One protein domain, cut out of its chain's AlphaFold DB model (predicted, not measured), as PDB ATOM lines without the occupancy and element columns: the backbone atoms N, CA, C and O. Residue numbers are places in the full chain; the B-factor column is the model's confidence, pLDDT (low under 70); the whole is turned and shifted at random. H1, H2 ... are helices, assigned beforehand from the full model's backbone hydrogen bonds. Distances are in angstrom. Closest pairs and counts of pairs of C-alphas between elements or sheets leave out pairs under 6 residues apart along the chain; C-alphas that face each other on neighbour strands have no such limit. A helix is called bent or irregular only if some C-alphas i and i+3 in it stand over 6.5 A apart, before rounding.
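This is residues 182 to 276 of the 1553 residues of the protein "Carboxypeptidase e" of Trichuris trichiura (UniProt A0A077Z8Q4). A sharply bent helix, H6, makes an L with arms H6a and H6b; H4 packs on H6b, and the tiny H5 packs on H4. H3 runs through the middle and H1 crosses it near its last residues, while H2 lies off to the side, touching no helix. The 95 printed residues have six named helices, H1 to H6 in chain order, and no named strand: all helix. The whole is compact, radius of gyration of the C-alphas 12.2 A, spanning 31 by 26 by 25 A.

H6, residues 258 to 275, was assigned as one helix by its hydrogen bonds but is bent, C-alphas 265 and 268 being 7.9 A apart; H6a, 258 to 265, and H6b, 268 to 275, are about perpendicular at 79 degrees. H4, residues 233 to 238, touches H6b at a steep tilt of 55 degrees, opposite ways; the closest C-alphas, Cys 235 and Cys 273, are 5.6 A apart. H5, residues 247 to 250, touches H4, closest C-alphas Val 233 and Cys 249, 4.6 A. H3, residues 210 to 224, only just touches H6a, with 3 pairs of C-alphas within 8 A, through 210 to 211 alone; the closest are Val 211 and Gln 261, 5.9 A. H1, residues 182 to 188, touches H3 about perpendicular at 84 degrees, closest C-alphas Glu 188 and Lys 219, 5.9 A. H2, residues 200 to 205, is apart from H3. In H1, H4 and H6b every O i to N i+4 pair is within hydrogen-bond range; H2 has 0 of 2, H3 5 of 11 and H6a 0 of 4, with O i to N i+3 pairs 2 of 3, 8 of 12 and 5 of 5, and H5 is too short for an i+4 pair.

H1 begins at C-alpha 182 (-29.598, -45.026, -0.882). H3 is 16.6 A long, H6a 13.8 A and H6b 10.3 A, ending at C-alpha 275 (-31.913, -35.787, 9.867). H2 and H3 are irregular: C-alphas 201 and 204 are 7.5 A apart, 212 and 215 7.9 A.

The farthest C-alphas, Lys 207 and Asn 229, are 32.0 A apart. The printed part has no cut; the link H1 to H2 is long, 11 residues. Mean pLDDT of the printed part is 71.7, with 39 residues under 70, among them 203 to 212 and 251 to 262.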
ATOM      1  N   SER A 182     -29.934 -43.773  -0.203       82.82
ATOM      2  CA  SER A 182     -29.598 -45.026  -0.882       82.82
ATOM      3  C   SER A 182     -29.387 -44.872  -2.389       82.82
ATOM      4  O   SER A 182     -28.461 -45.459  -2.943       82.82
ATOM      5  N   ALA A 183     -30.177 -44.026  -3.052       85.79
ATOM      6  CA  ALA A 183     -30.016 -43.750  -4.479       85.79
ATOM      7  C   ALA A 183     -28.681 -43.053  -4.799       85.79
ATOM      8  O   ALA A 183     -28.036 -43.390  -5.788       85.79
ATOM      9  N   CYS A 184     -28.254 -42.111  -3.949       85.81
ATOM     10  CA  CYS A 184     -26.973 -41.423  -4.106       85.81
ATOM     11  C   CYS A 184     -25.804 -42.375  -3.829       85.81
ATOM     12  O   CYS A 184     -24.914 -42.511  -4.661       85.81
ATOM     13  N   CYS A 185     -25.851 -43.122  -2.726       87.90
ATOM     14  CA  CYS A 185     -24.811 -44.094  -2.393       87.90
ATOM     15  C   CYS A 185     -24.670 -45.207  -3.441       87.90
ATOM     16  O   CYS A 185     -23.555 -45.607  -3.769       87.90
ATOM     17  N   ALA A 186     -25.781 -45.680  -4.014       86.05
ATOM     18  CA  ALA A 186     -25.745 -46.636  -5.116       86.05
ATOM     19  C   ALA A 186     -25.100 -46.036  -6.378       86.05
ATOM     20  O   ALA A 186     -24.369 -46.735  -7.078       86.05
ATOM     21  N   ALA A 187     -25.328 -44.746  -6.656       86.24
ATOM     22  CA  ALA A 187     -24.697 -44.040  -7.771       86.24
ATOM     23  C   ALA A 187     -23.189 -43.812  -7.554       86.24
ATOM     24  O   ALA A 187     -22.417 -43.957  -8.499       86.24
ATOM     25  N   GLU A 188     -22.763 -43.531  -6.318       86.09
ATOM     26  CA  GLU A 188     -21.346 -43.411  -5.934       86.09
ATOM     27  C   GLU A 188     -20.639 -44.780  -5.794       86.09
ATOM     28  O   GLU A 188     -19.420 -44.844  -5.625       86.09
ATOM     29  N   GLY A 189     -21.379 -45.892  -5.882       85.59
ATOM     30  CA  GLY A 189     -20.831 -47.248  -5.825       85.59
ATOM     31  C   GLY A 189     -20.433 -47.699  -4.416       85.59
ATOM     32  O   GLY A 189     -19.344 -48.250  -4.236       85.59
ATOM     33  N   VAL A 190     -21.284 -47.434  -3.422       84.02
ATOM     34  CA  VAL A 190     -21.204 -48.015  -2.067       84.02
ATOM     35  C   VAL A 190     -21.646 -49.484  -2.110       84.02
ATOM     36  O   VAL A 190     -22.631 -49.827  -2.769       84.02
ATOM     37  N   SER A 191     -20.910 -50.368  -1.434       82.06
ATOM     38  CA  SER A 191     -21.177 -51.804  -1.402       82.06
ATOM     39  C   SER A 191     -22.476 -52.146  -0.650       82.06
ATOM     40  O   SER A 191     -22.870 -51.441   0.284       82.06
ATOM     41  N   PRO A 192     -23.135 -53.280  -0.969       74.49
ATOM     42  CA  PRO A 192     -24.344 -53.710  -0.260       74.49
ATOM     43  C   PRO A 192     -24.155 -53.875   1.255       74.49
ATOM     44  O   PRO A 192     -25.098 -53.659   2.009       74.49
ATOM     45  N   LYS A 193     -22.938 -54.220   1.705       73.62
ATOM     46  CA  LYS A 193     -22.610 -54.383   3.132       73.62
ATOM     47  C   LYS A 193     -22.617 -53.048   3.893       73.62
ATOM     48  O   LYS A 193     -22.977 -53.027   5.065       73.62
ATOM     49  N   CYS A 194     -22.287 -51.942   3.223       79.18
ATOM     50  CA  CYS A 194     -22.202 -50.598   3.811       79.18
ATOM     51  C   CYS A 194     -23.447 -49.734   3.578       79.18
ATOM     52  O   CYS A 194     -23.581 -48.648   4.146       79.18
ATOM     53  N   MET A 195     -24.404 -50.244   2.801       80.28
ATOM     54  CA  MET A 195     -25.683 -49.599   2.515       80.28
ATOM     55  C   MET A 195     -26.469 -49.102   3.747       80.28
ATOM     56  O   MET A 195     -27.100 -48.044   3.641       80.28
ATOM     57  N   PRO A 196     -26.429 -49.779   4.916       76.21
ATOM     58  CA  PRO A 196     -27.133 -49.307   6.106       76.21
ATOM     59  C   PRO A 196     -26.679 -47.928   6.622       76.21
ATOM     60  O   PRO A 196     -27.472 -47.245   7.261       76.21
ATOM     61  N   LEU A 197     -25.469 -47.452   6.296       76.12
ATOM     62  CA  LEU A 197     -25.037 -46.082   6.627       76.12
ATOM     63  C   LEU A 197     -25.794 -45.009   5.829       76.12
ATOM     64  O   LEU A 197     -26.006 -43.899   6.310       76.12
ATOM     65  N   CYS A 198     -26.218 -45.348   4.612       79.48
ATOM     66  CA  CYS A 198     -26.982 -44.468   3.730       79.48
ATOM     67  C   CYS A 198     -28.488 -44.518   4.009       79.48
ATOM     68  O   CYS A 198     -29.227 -43.626   3.586       79.48
ATOM     69  N   LYS A 199     -28.938 -45.588   4.672       81.20
ATOM     70  CA  LYS A 199     -30.328 -45.847   5.042       81.20
ATOM     71  C   LYS A 199     -30.374 -46.613   6.377       81.20
ATOM     72  O   LYS A 199     -30.510 -47.838   6.377       81.20
ATOM     73  N   PRO A 200     -30.312 -45.917   7.525       73.55
ATOM     74  CA  PRO A 200     -30.213 -46.560   8.839       73.55
ATOM     75  C   PRO A 200     -31.385 -47.482   9.178       73.55
ATOM     76  O   PRO A 200     -31.229 -48.423   9.948       73.55
ATOM     77  N   SER A 201     -32.552 -47.266   8.562       69.94
ATOM     78  CA  SER A 201     -33.730 -48.128   8.729       69.94
ATOM     79  C   SER A 201     -33.519 -49.601   8.334       69.94
ATOM     80  O   SER A 201     -34.365 -50.427   8.665       69.94
ATOM     81  N   THR A 202     -32.420 -49.962   7.655       70.42
ATOM     82  CA  THR A 202     -32.090 -51.356   7.294       70.42
ATOM     83  C   THR A 202     -30.992 -51.991   8.159       70.42
ATOM     84  O   THR A 202     -30.612 -53.129   7.894       70.42
ATOM     85  N   ILE A 203     -30.470 -51.295   9.180       67.21
ATOM     86  CA  ILE A 203     -29.357 -51.774  10.032       67.21
ATOM     87  C   ILE A 203     -29.660 -53.115  10.719       67.21
ATOM     88  O   ILE A 203     -28.775 -53.956  10.843       67.21
ATOM     89  N   GLU A 204     -30.910 -53.350  11.120       64.67
ATOM     90  CA  GLU A 204     -31.317 -54.549  11.870       64.67
ATOM     91  C   GLU A 204     -31.182 -55.861  11.067       64.67
ATOM     92  O   GLU A 204     -31.241 -56.948  11.645       64.67
ATOM     93  N   GLN A 205     -31.023 -55.780   9.740       61.71
ATOM     94  CA  GLN A 205     -31.093 -56.928   8.825       61.71
ATOM     95  C   GLN A 205     -29.744 -57.604   8.548       61.71
ATOM     96  O   GLN A 205     -29.725 -58.731   8.054       61.71
ATOM     97  N   HIS A 206     -28.619 -56.939   8.825       59.10
ATOM     98  CA  HIS A 206     -27.299 -57.395   8.389       59.10
ATOM     99  C   HIS A 206     -26.267 -57.308   9.508       59.10
ATOM    100  O   HIS A 206     -26.366 -56.452  10.388       59.10
ATOM    101  N   LYS A 207     -25.244 -58.170   9.434       61.35
ATOM    102  CA  LYS A 207     -24.013 -58.005  10.203       61.35
ATOM    103  C   LYS A 207     -23.358 -56.697   9.770       61.35
ATOM    104  O   LYS A 207     -22.746 -56.617   8.707       61.35
ATOM    105  N   PHE A 208     -23.556 -55.661  10.573       59.04
ATOM    106  CA  PHE A 208     -23.015 -54.340  10.309       59.04
ATOM    107  C   PHE A 208     -21.756 -54.135  11.144       59.04
ATOM    108  O   PHE A 208     -21.822 -53.979  12.362       59.04
ATOM    109  N   ASP A 209     -20.613 -54.130  10.466       60.38
ATOM    110  CA  ASP A 209     -19.347 -53.681  11.028       60.38
ATOM    111  C   ASP A 209     -18.956 -52.368  10.334       60.38
ATOM    112  O   ASP A 209     -18.544 -52.400   9.171       60.38
ATOM    113  N   PRO A 210     -19.081 -51.204  10.996       55.93
ATOM    114  CA  PRO A 210     -18.670 -49.942  10.396       55.93
ATOM    115  C   PRO A 210     -17.176 -49.923  10.048       55.93
ATOM    116  O   PRO A 210     -16.774 -49.200   9.140       55.93
ATOM    117  N   VAL A 211     -16.335 -50.741  10.688       58.22
ATOM    118  CA  VAL A 211     -14.909 -50.837  10.334       58.22
ATOM    119  C   VAL A 211     -14.727 -51.425   8.936       58.22
ATOM    120  O   VAL A 211     -13.874 -50.966   8.185       58.22
ATOM    121  N   ALA A 212     -15.572 -52.374   8.528       66.15
ATOM    122  CA  ALA A 212     -15.509 -52.961   7.189       66.15
ATOM    123  C   ALA A 212     -15.861 -51.962   6.064       66.15
ATOM    124  O   ALA A 212     -15.621 -52.255   4.895       66.15
ATOM    125  N   CYS A 213     -16.412 -50.792   6.412       71.47
ATOM    126  CA  CYS A 213     -16.810 -49.724   5.493       71.47
ATOM    127  C   CYS A 213     -15.807 -48.565   5.414       71.47
ATOM    128  O   CYS A 213     -16.122 -47.535   4.817       71.47
ATOM    129  N   GLU A 214     -14.617 -48.723   6.007       68.91
ATOM    130  CA  GLU A 214     -13.572 -47.694   6.099       68.91
ATOM    131  C   GLU A 214     -13.262 -47.023   4.749       68.91
ATOM    132  O   GLU A 214     -13.248 -45.794   4.656       68.91
ATOM    133  N   ASP A 215     -13.146 -47.821   3.684       70.17
ATOM    134  CA  ASP A 215     -12.834 -47.356   2.325       70.17
ATOM    135  C   ASP A 215     -14.034 -46.708   1.591       70.17
ATOM    136  O   ASP A 215     -13.894 -46.202   0.473       70.17
ATOM    137  N   GLU A 216     -15.239 -46.726   2.175       80.77
ATOM    138  CA  GLU A 216     -16.479 -46.241   1.546       80.77
ATOM    139  C   GLU A 216     -17.078 -44.996   2.225       80.77
ATOM    140  O   GLU A 216     -18.036 -44.416   1.703       80.77
ATOM    141  N   TYR A 217     -16.495 -44.520   3.335       77.45
ATOM    142  CA  TYR A 217     -16.989 -43.342   4.061       77.45
ATOM    143  C   TYR A 217     -16.996 -42.061   3.225       77.45
ATOM    144  O   TYR A 217     -17.947 -41.283   3.299       77.45
ATOM    145  N   GLU A 218     -15.985 -41.847   2.382       77.16
ATOM    146  CA  GLU A 218     -15.925 -40.660   1.520       77.16
ATOM    147  C   GLU A 218     -17.116 -40.606   0.541       77.16
ATOM    148  O   GLU A 218     -17.707 -39.544   0.320       77.16
ATOM    149  N   LYS A 219     -17.522 -41.765   0.003       84.19
ATOM    150  CA  LYS A 219     -18.665 -41.900  -0.916       84.19
ATOM    151  C   LYS A 219     -19.985 -41.569  -0.215       84.19
ATOM    152  O   LYS A 219     -20.806 -40.837  -0.763       84.19
ATOM    153  N   LEU A 220     -20.169 -42.066   1.011       79.08
ATOM    154  CA  LEU A 220     -21.317 -41.744   1.864       79.08
ATOM    155  C   LEU A 220     -21.393 -40.238   2.147       79.08
ATOM    156  O   LEU A 220     -22.443 -39.616   1.985       79.08
ATOM    157  N   LEU A 221     -20.278 -39.639   2.569       79.30
ATOM    158  CA  LEU A 221     -20.246 -38.257   3.038       79.30
ATOM    159  C   LEU A 221     -20.552 -37.245   1.937       79.30
ATOM    160  O   LEU A 221     -21.203 -36.236   2.216       79.30
ATOM    161  N   LYS A 222     -20.185 -37.532   0.683       78.75
ATOM    162  CA  LYS A 222     -20.627 -36.729  -0.469       78.75
ATOM    163  C   LYS A 222     -22.147 -36.620  -0.562       78.75
ATOM    164  O   LYS A 222     -22.648 -35.551  -0.908       78.75
ATOM    165  N   CYS A 223     -22.873 -37.689  -0.244       83.34
ATOM    166  CA  CYS A 223     -24.332 -37.711  -0.315       83.34
ATOM    167  C   CYS A 223     -24.986 -36.921   0.820       83.34
ATOM    168  O   CYS A 223     -25.950 -36.198   0.581       83.34
ATOM    169  N   VAL A 224     -24.456 -37.040   2.038       76.12
ATOM    170  CA  VAL A 224     -25.043 -36.407   3.227       76.12
ATOM    171  C   VAL A 224     -24.734 -34.907   3.298       76.12
ATOM    172  O   VAL A 224     -25.559 -34.121   3.746       76.12
ATOM    173  N   THR A 225     -23.571 -34.483   2.801       72.37
ATOM    174  CA  THR A 225     -23.125 -33.076   2.852       72.37
ATOM    175  C   THR A 225     -23.447 -32.268   1.591       72.37
ATOM    176  O   THR A 225     -22.938 -31.158   1.420       72.37
ATOM    177  N   GLU A 226     -24.251 -32.818   0.672       68.08
ATOM    178  CA  GLU A 226     -24.522 -32.244  -0.659       68.08
ATOM    179  C   GLU A 226     -23.232 -31.846  -1.410       68.08
ATOM    180  O   GLU A 226     -23.102 -30.737  -1.940       68.08
ATOM    181  N   GLY A 227     -22.240 -32.741  -1.419       66.42
ATOM    182  CA  GLY A 227     -20.928 -32.498  -2.025       66.42
ATOM    183  C   GLY A 227     -20.039 -31.525  -1.239       66.42
ATOM    184  O   GLY A 227     -19.196 -30.861  -1.842       66.42
ATOM    185  N   GLY A 228     -20.228 -31.419   0.081       60.17
ATOM    186  CA  GLY A 228     -19.467 -30.535   0.973       60.17
ATOM    187  C   GLY A 228     -20.037 -29.119   1.128       60.17
ATOM    188  O   GLY A 228     -19.399 -28.273   1.751       60.17
ATOM    189  N   ASN A 229     -21.224 -28.839   0.577       62.74
ATOM    190  CA  ASN A 229     -21.899 -27.543   0.731       62.74
ATOM    191  C   ASN A 229     -22.590 -27.389   2.093       62.74
ATOM    192  O   ASN A 229     -22.832 -26.267   2.544       62.74
ATOM    193  N   VAL A 230     -22.908 -28.509   2.743       60.95
ATOM    194  CA  VAL A 230     -23.569 -28.565   4.045       60.95
ATOM    195  C   VAL A 230     -22.622 -29.202   5.055       60.95
ATOM    196  O   VAL A 230     -22.164 -30.324   4.876       60.95
ATOM    197  N   SER A 231     -22.341 -28.477   6.138       67.44
ATOM    198  CA  SER A 231     -21.537 -28.970   7.256       67.44
ATOM    199  C   SER A 231     -22.407 -29.129   8.495       67.44
ATOM    200  O   SER A 231     -23.021 -28.179   8.982       67.44
ATOM    201  N   HIS A 232     -22.401 -30.337   9.042       72.52
ATOM    202  CA  HIS A 232     -23.053 -30.719  10.286       72.52
ATOM    203  C   HIS A 232     -22.117 -30.619  11.496       72.52
ATOM    204  O   HIS A 232     -22.534 -30.943  12.607       72.52
ATOM    205  N   VAL A 233     -20.863 -30.163  11.327       71.45
ATOM    206  CA  VAL A 233     -19.862 -30.087  12.417       71.45
ATOM    207  C   VAL A 233     -20.408 -29.350  13.627       71.45
ATOM    208  O   VAL A 233     -20.141 -29.737  14.759       71.45
ATOM    209  N   HIS A 234     -21.202 -28.301  13.403       60.62
ATOM    210  CA  HIS A 234     -21.797 -27.561  14.505       60.62
ATOM    211  C   HIS A 234     -22.810 -28.398  15.292       60.62
ATOM    212  O   HIS A 234     -22.765 -28.408  16.515       60.62
ATOM    213  N   CYS A 235     -23.670 -29.150  14.608       69.61
ATOM    214  CA  CYS A 235     -24.582 -30.065  15.278       69.61
ATOM    215  C   CYS A 235     -23.820 -31.186  16.009       69.61
ATOM    216  O   CYS A 235     -24.133 -31.481  17.155       69.61
ATOM    217  N   CYS A 236     -22.759 -31.733  15.412       73.31
ATOM    218  CA  CYS A 236     -21.925 -32.740  16.067       73.31
ATOM    219  C   CYS A 236     -21.225 -32.199  17.317       73.31
ATOM    220  O   CYS A 236     -21.195 -32.863  18.346       73.31
ATOM    221  N   ARG A 237     -20.743 -30.954  17.271       66.46
ATOM    222  CA  ARG A 237     -20.236 -30.245  18.451       66.46
ATOM    223  C   ARG A 237     -21.297 -30.108  19.541       66.46
ATOM    224  O   ARG A 237     -20.984 -30.343  20.701       66.46
ATOM    225  N   ILE A 238     -22.526 -29.740  19.163       58.14
ATOM    226  CA  ILE A 238     -23.660 -29.594  20.091       58.14
ATOM    227  C   ILE A 238     -24.029 -30.936  20.727       58.14
ATOM    228  O   ILE A 238     -24.320 -30.988  21.916       58.14
ATOM    229  N   ASN A 239     -23.984 -32.023  19.961       66.57
ATOM    230  CA  ASN A 239     -24.258 -33.364  20.466       66.57
ATOM    231  C   ASN A 239     -23.014 -34.039  21.087       66.57
ATOM    232  O   ASN A 239     -22.982 -35.256  21.212       66.57
ATOM    233  N   PHE A 240     -21.984 -33.270  21.464       69.87
ATOM    234  CA  PHE A 240     -20.764 -33.759  22.128       69.87
ATOM    235  C   PHE A 240     -19.985 -34.847  21.378       69.87
ATOM    236  O   PHE A 240     -19.173 -35.554  21.969       69.87
ATOM    237  N   VAL A 241     -20.150 -34.923  20.059       73.73
ATOM    238  CA  VAL A 241     -19.354 -35.803  19.207       73.73
ATOM    239  C   VAL A 241     -17.876 -35.379  19.323       73.73
ATOM    240  O   VAL A 241     -17.567 -34.203  19.087       73.73
ATOM    241  N   PRO A 242     -16.943 -36.285  19.677       76.43
ATOM    242  CA  PRO A 242     -15.529 -35.982  19.836       76.43
ATOM    243  C   PRO A 242     -14.931 -35.365  18.580       76.43
ATOM    244  O   PRO A 242     -15.315 -35.704  17.462       76.43
ATOM    245  N   ALA A 243     -13.931 -34.501  18.757       77.32
ATOM    246  CA  ALA A 243     -13.320 -33.771  17.647       77.32
ATOM    247  C   ALA A 243     -12.777 -34.688  16.540       77.32
ATOM    248  O   ALA A 243     -12.902 -34.360  15.362       77.32
ATOM    249  N   PHE A 244     -12.241 -35.861  16.896       76.90
ATOM    250  CA  PHE A 244     -11.756 -36.830  15.910       76.90
ATOM    251  C   PHE A 244     -12.878 -37.435  15.042       76.90
ATOM    252  O   PHE A 244     -12.591 -37.954  13.974       76.90
ATOM    253  N   CYS A 245     -14.144 -37.318  15.457       79.40
ATOM    254  CA  CYS A 245     -15.319 -37.750  14.697       79.40
ATOM    255  C   CYS A 245     -15.973 -36.625  13.879       79.40
ATOM    256  O   CYS A 245     -16.901 -36.890  13.118       79.40
ATOM    257  N   TRP A 246     -15.507 -35.372  13.982       78.14
ATOM    258  CA  TRP A 246     -16.091 -34.250  13.228       78.14
ATOM    259  C   TRP A 246     -15.930 -34.382  11.708       78.14
ATOM    260  O   TRP A 246     -16.678 -33.740  10.968       78.14
ATOM    261  N   GLU A 247     -15.015 -35.230  11.229       76.80
ATOM    262  CA  GLU A 247     -14.861 -35.541   9.800       76.80
ATOM    263  C   GLU A 247     -16.153 -36.128   9.200       76.80
ATOM    264  O   GLU A 247     -16.551 -35.735   8.100       76.80
ATOM    265  N   PHE A 248     -16.897 -36.941   9.969       79.47
ATOM    266  CA  PHE A 248     -18.222 -37.440   9.577       79.47
ATOM    267  C   PHE A 248     -19.263 -36.321   9.434       79.47
ATOM    268  O   PHE A 248     -20.286 -36.484   8.781       79.47
ATOM    269  N   CYS A 249     -19.018 -35.154  10.016       76.47
ATOM    270  CA  CYS A 249     -19.985 -34.068  10.060       76.47
ATOM    271  C   CYS A 249     -19.698 -32.987   9.015       76.47
ATOM    272  O   CYS A 249     -20.627 -32.348   8.533       76.47
ATOM    273  N   HIS A 250     -18.431 -32.762   8.652       70.75
ATOM    274  CA  HIS A 250     -18.061 -31.797   7.606       70.75
ATOM    275  C   HIS A 250     -18.082 -32.400   6.195       70.75
ATOM    276  O   HIS A 250     -18.208 -31.672   5.214       70.75
ATOM    277  N   GLY A 251     -17.899 -33.719   6.084       62.71
ATOM    278  CA  GLY A 251     -17.800 -34.420   4.802       62.71
ATOM    279  C   GLY A 251     -16.424 -34.371   4.137       62.71
ATOM    280  O   GLY A 251     -16.300 -34.746   2.976       62.71
ATOM    281  N   GLN A 252     -15.389 -33.922   4.851       67.67
ATOM    282  CA  GLN A 252     -13.997 -34.011   4.405       67.67
ATOM    283  C   GLN A 252     -13.271 -35.050   5.258       67.67
ATOM    284  O   GLN A 252     -13.026 -34.811   6.438       67.67
ATOM    285  N   PHE A 253     -12.952 -36.194   4.655       62.97
ATOM    286  CA  PHE A 253     -12.098 -37.219   5.252       62.97
ATOM    287  C   PHE A 253     -10.664 -36.968   4.798       62.97
ATOM    288  O   PHE A 253     -10.400 -36.936   3.596       62.97
ATOM    289  N   SER A 254      -9.753 -36.728   5.742       59.60
ATOM    290  CA  SER A 254      -8.342 -36.512   5.414       59.60
ATOM    291  C   SER A 254      -7.635 -37.847   5.167       59.60
ATOM    292  O   SER A 254      -7.077 -38.047   4.093       59.60
ATOM    293  N   GLU A 255      -7.758 -38.781   6.112       57.93
ATOM    294  CA  GLU A 255      -7.431 -40.205   5.986       57.93
ATOM    295  C   GLU A 255      -8.292 -40.985   6.993       57.93
ATOM    296  O   GLU A 255      -8.413 -40.545   8.143       57.93
ATOM    297  N   PRO A 256      -8.882 -42.134   6.624       55.36
ATOM    298  CA  PRO A 256      -9.539 -42.976   7.603       55.36
ATOM    299  C   PRO A 256      -8.507 -43.494   8.609       55.36
ATOM    300  O   PRO A 256      -7.465 -44.048   8.259       55.36
ATOM    301  N   LYS A 257      -8.764 -43.227   9.890       60.74
ATOM    302  CA  LYS A 257      -7.911 -43.669  10.991       60.74
ATOM    303  C   LYS A 257      -8.586 -44.826  11.693       60.74
ATOM    304  O   LYS A 257      -9.795 -44.813  11.898       60.74
ATOM    305  N   ARG A 258      -7.779 -45.729  12.249       59.50
ATOM    306  CA  ARG A 258      -8.253 -46.780  13.166       59.50
ATOM    307  C   ARG A 258      -9.069 -46.218  14.340       59.50
ATOM    308  O   ARG A 258      -9.939 -46.901  14.861       59.50
ATOM    309  N   SER A 259      -8.824 -44.962  14.730       58.70
ATOM    310  CA  SER A 259      -9.619 -44.251  15.736       58.70
ATOM    311  C   SER A 259     -11.065 -43.995  15.309       58.70
ATOM    312  O   SER A 259     -11.931 -43.881  16.166       58.70
ATOM    313  N   ASN A 260     -11.363 -43.937  14.009       62.95
ATOM    314  CA  ASN A 260     -12.713 -43.689  13.500       62.95
ATOM    315  C   ASN A 260     -13.662 -44.849  13.836       62.95
ATOM    316  O   ASN A 260     -14.869 -44.636  13.916       62.95
ATOM    317  N   GLN A 261     -13.128 -46.034  14.160       62.90
ATOM    318  CA  GLN A 261     -13.888 -47.128  14.769       62.90
ATOM    319  C   GLN A 261     -14.597 -46.688  16.059       62.90
ATOM    320  O   GLN A 261     -15.715 -47.126  16.316       62.90
ATOM    321  N   PHE A 262     -14.007 -45.781  16.846       67.55
ATOM    322  CA  PHE A 262     -14.634 -45.239  18.054       67.55
ATOM    323  C   PHE A 262     -15.750 -44.225  17.749       67.55
ATOM    324  O   PHE A 262     -16.520 -43.885  18.641       67.55
ATOM    325  N   CYS A 263     -15.907 -43.762  16.502       71.50
ATOM    326  CA  CYS A 263     -17.020 -42.881  16.133       71.50
ATOM    327  C   CYS A 263     -18.358 -43.610  16.051       71.50
ATOM    328  O   CYS A 263     -19.394 -42.954  16.122       71.50
ATOM    329  N   ILE A 264     -18.360 -44.952  16.009       65.91
ATOM    330  CA  ILE A 264     -19.591 -45.741  16.162       65.91
ATOM    331  C   ILE A 264     -20.333 -45.381  17.460       65.91
ATOM    332  O   ILE A 264     -21.558 -45.416  17.490       65.91
ATOM    333  N   TYR A 265     -19.598 -44.955  18.498       64.19
ATOM    334  CA  TYR A 265     -20.147 -44.553  19.794       64.19
ATOM    335  C   TYR A 265     -20.994 -43.271  19.717       64.19
ATOM    336  O   TYR A 265     -21.820 -43.035  20.589       64.19
ATOM    337  N   TRP A 266     -20.804 -42.472  18.663       72.74
ATOM    338  CA  TRP A 266     -21.414 -41.153  18.455       72.74
ATOM    339  C   TRP A 266     -22.263 -41.089  17.178       72.74
ATOM    340  O   TRP A 266     -22.650 -40.022  16.702       72.74
ATOM    341  N   MET A 267     -22.509 -42.248  16.569       74.50
ATOM    342  CA  MET A 267     -23.277 -42.382  15.337       74.50
ATOM    343  C   MET A 267     -24.728 -41.892  15.448       74.50
ATOM    344  O   MET A 267     -25.174 -41.229  14.513       74.50
ATOM    345  N   PRO A 268     -25.473 -42.149  16.543       71.86
ATOM    346  CA  PRO A 268     -26.819 -41.601  16.715       71.86
ATOM    347  C   PRO A 268     -26.853 -40.067  16.677       71.86
ATOM    348  O   PRO A 268     -27.713 -39.480  16.021       71.86
ATOM    349  N   GLU A 269     -25.888 -39.421  17.328       74.31
ATOM    350  CA  GLU A 269     -25.725 -37.971  17.394       74.31
ATOM    351  C   GLU A 269     -25.362 -37.381  16.031       74.31
ATOM    352  O   GLU A 269     -25.867 -36.321  15.657       74.31
ATOM    353  N   ILE A 270     -24.507 -38.076  15.277       77.82
ATOM    354  CA  ILE A 270     -24.154 -37.735  13.896       77.82
ATOM    355  C   ILE A 270     -25.386 -37.881  12.983       77.82
ATOM    356  O   ILE A 270     -25.686 -36.984  12.196       77.82
ATOM    357  N   PHE A 271     -26.156 -38.961  13.126       79.25
ATOM    358  CA  PHE A 271     -27.379 -39.210  12.358       79.25
ATOM    359  C   PHE A 271     -28.508 -38.228  12.674       79.25
ATOM    360  O   PHE A 271     -29.201 -37.784  11.760       79.25
ATOM    361  N   ASP A 272     -28.661 -37.806  13.931       74.45
ATOM    362  CA  ASP A 272     -29.573 -36.712  14.288       74.45
ATOM    363  C   ASP A 272     -29.207 -35.418  13.555       74.45
ATOM    364  O   ASP A 272     -30.082 -34.629  13.183       74.45
ATOM    365  N   CYS A 273     -27.909 -35.185  13.350       75.63
ATOM    366  CA  CYS A 273     -27.439 -34.033  12.603       75.63
ATOM    367  C   CYS A 273     -27.751 -34.127  11.115       75.63
ATOM    368  O   CYS A 273     -28.048 -33.092  10.518       75.63
ATOM    369  N   TYR A 274     -27.720 -35.327  10.537       77.08
ATOM    370  CA  TYR A 274     -28.113 -35.568   9.149       77.08
ATOM    371  C   TYR A 274     -29.631 -35.423   8.946       77.08
ATOM    372  O   TYR A 274     -30.068 -34.872   7.940       77.08
ATOM    373  N   GLU A 275     -30.443 -35.846   9.922       72.46
ATOM    374  CA  GLU A 275     -31.913 -35.787   9.867       72.46
ATOM    375  C   GLU A 275     -32.465 -34.342   9.943       72.46
ATOM    376  O   GLU A 275     -33.479 -34.014   9.321       72.46
ATOM    377  N   ARG A 276     -31.823 -33.438  10.701       61.89
ATOM    378  CA  ARG A 276     -32.291 -32.048  10.889       61.89
ATOM    379  C   ARG A 276     -31.950 -31.150   9.684       61.89
ATOM    380  O   ARG A 276     -30.891 -30.528   9.645       61.89
TER     381      ARG A 276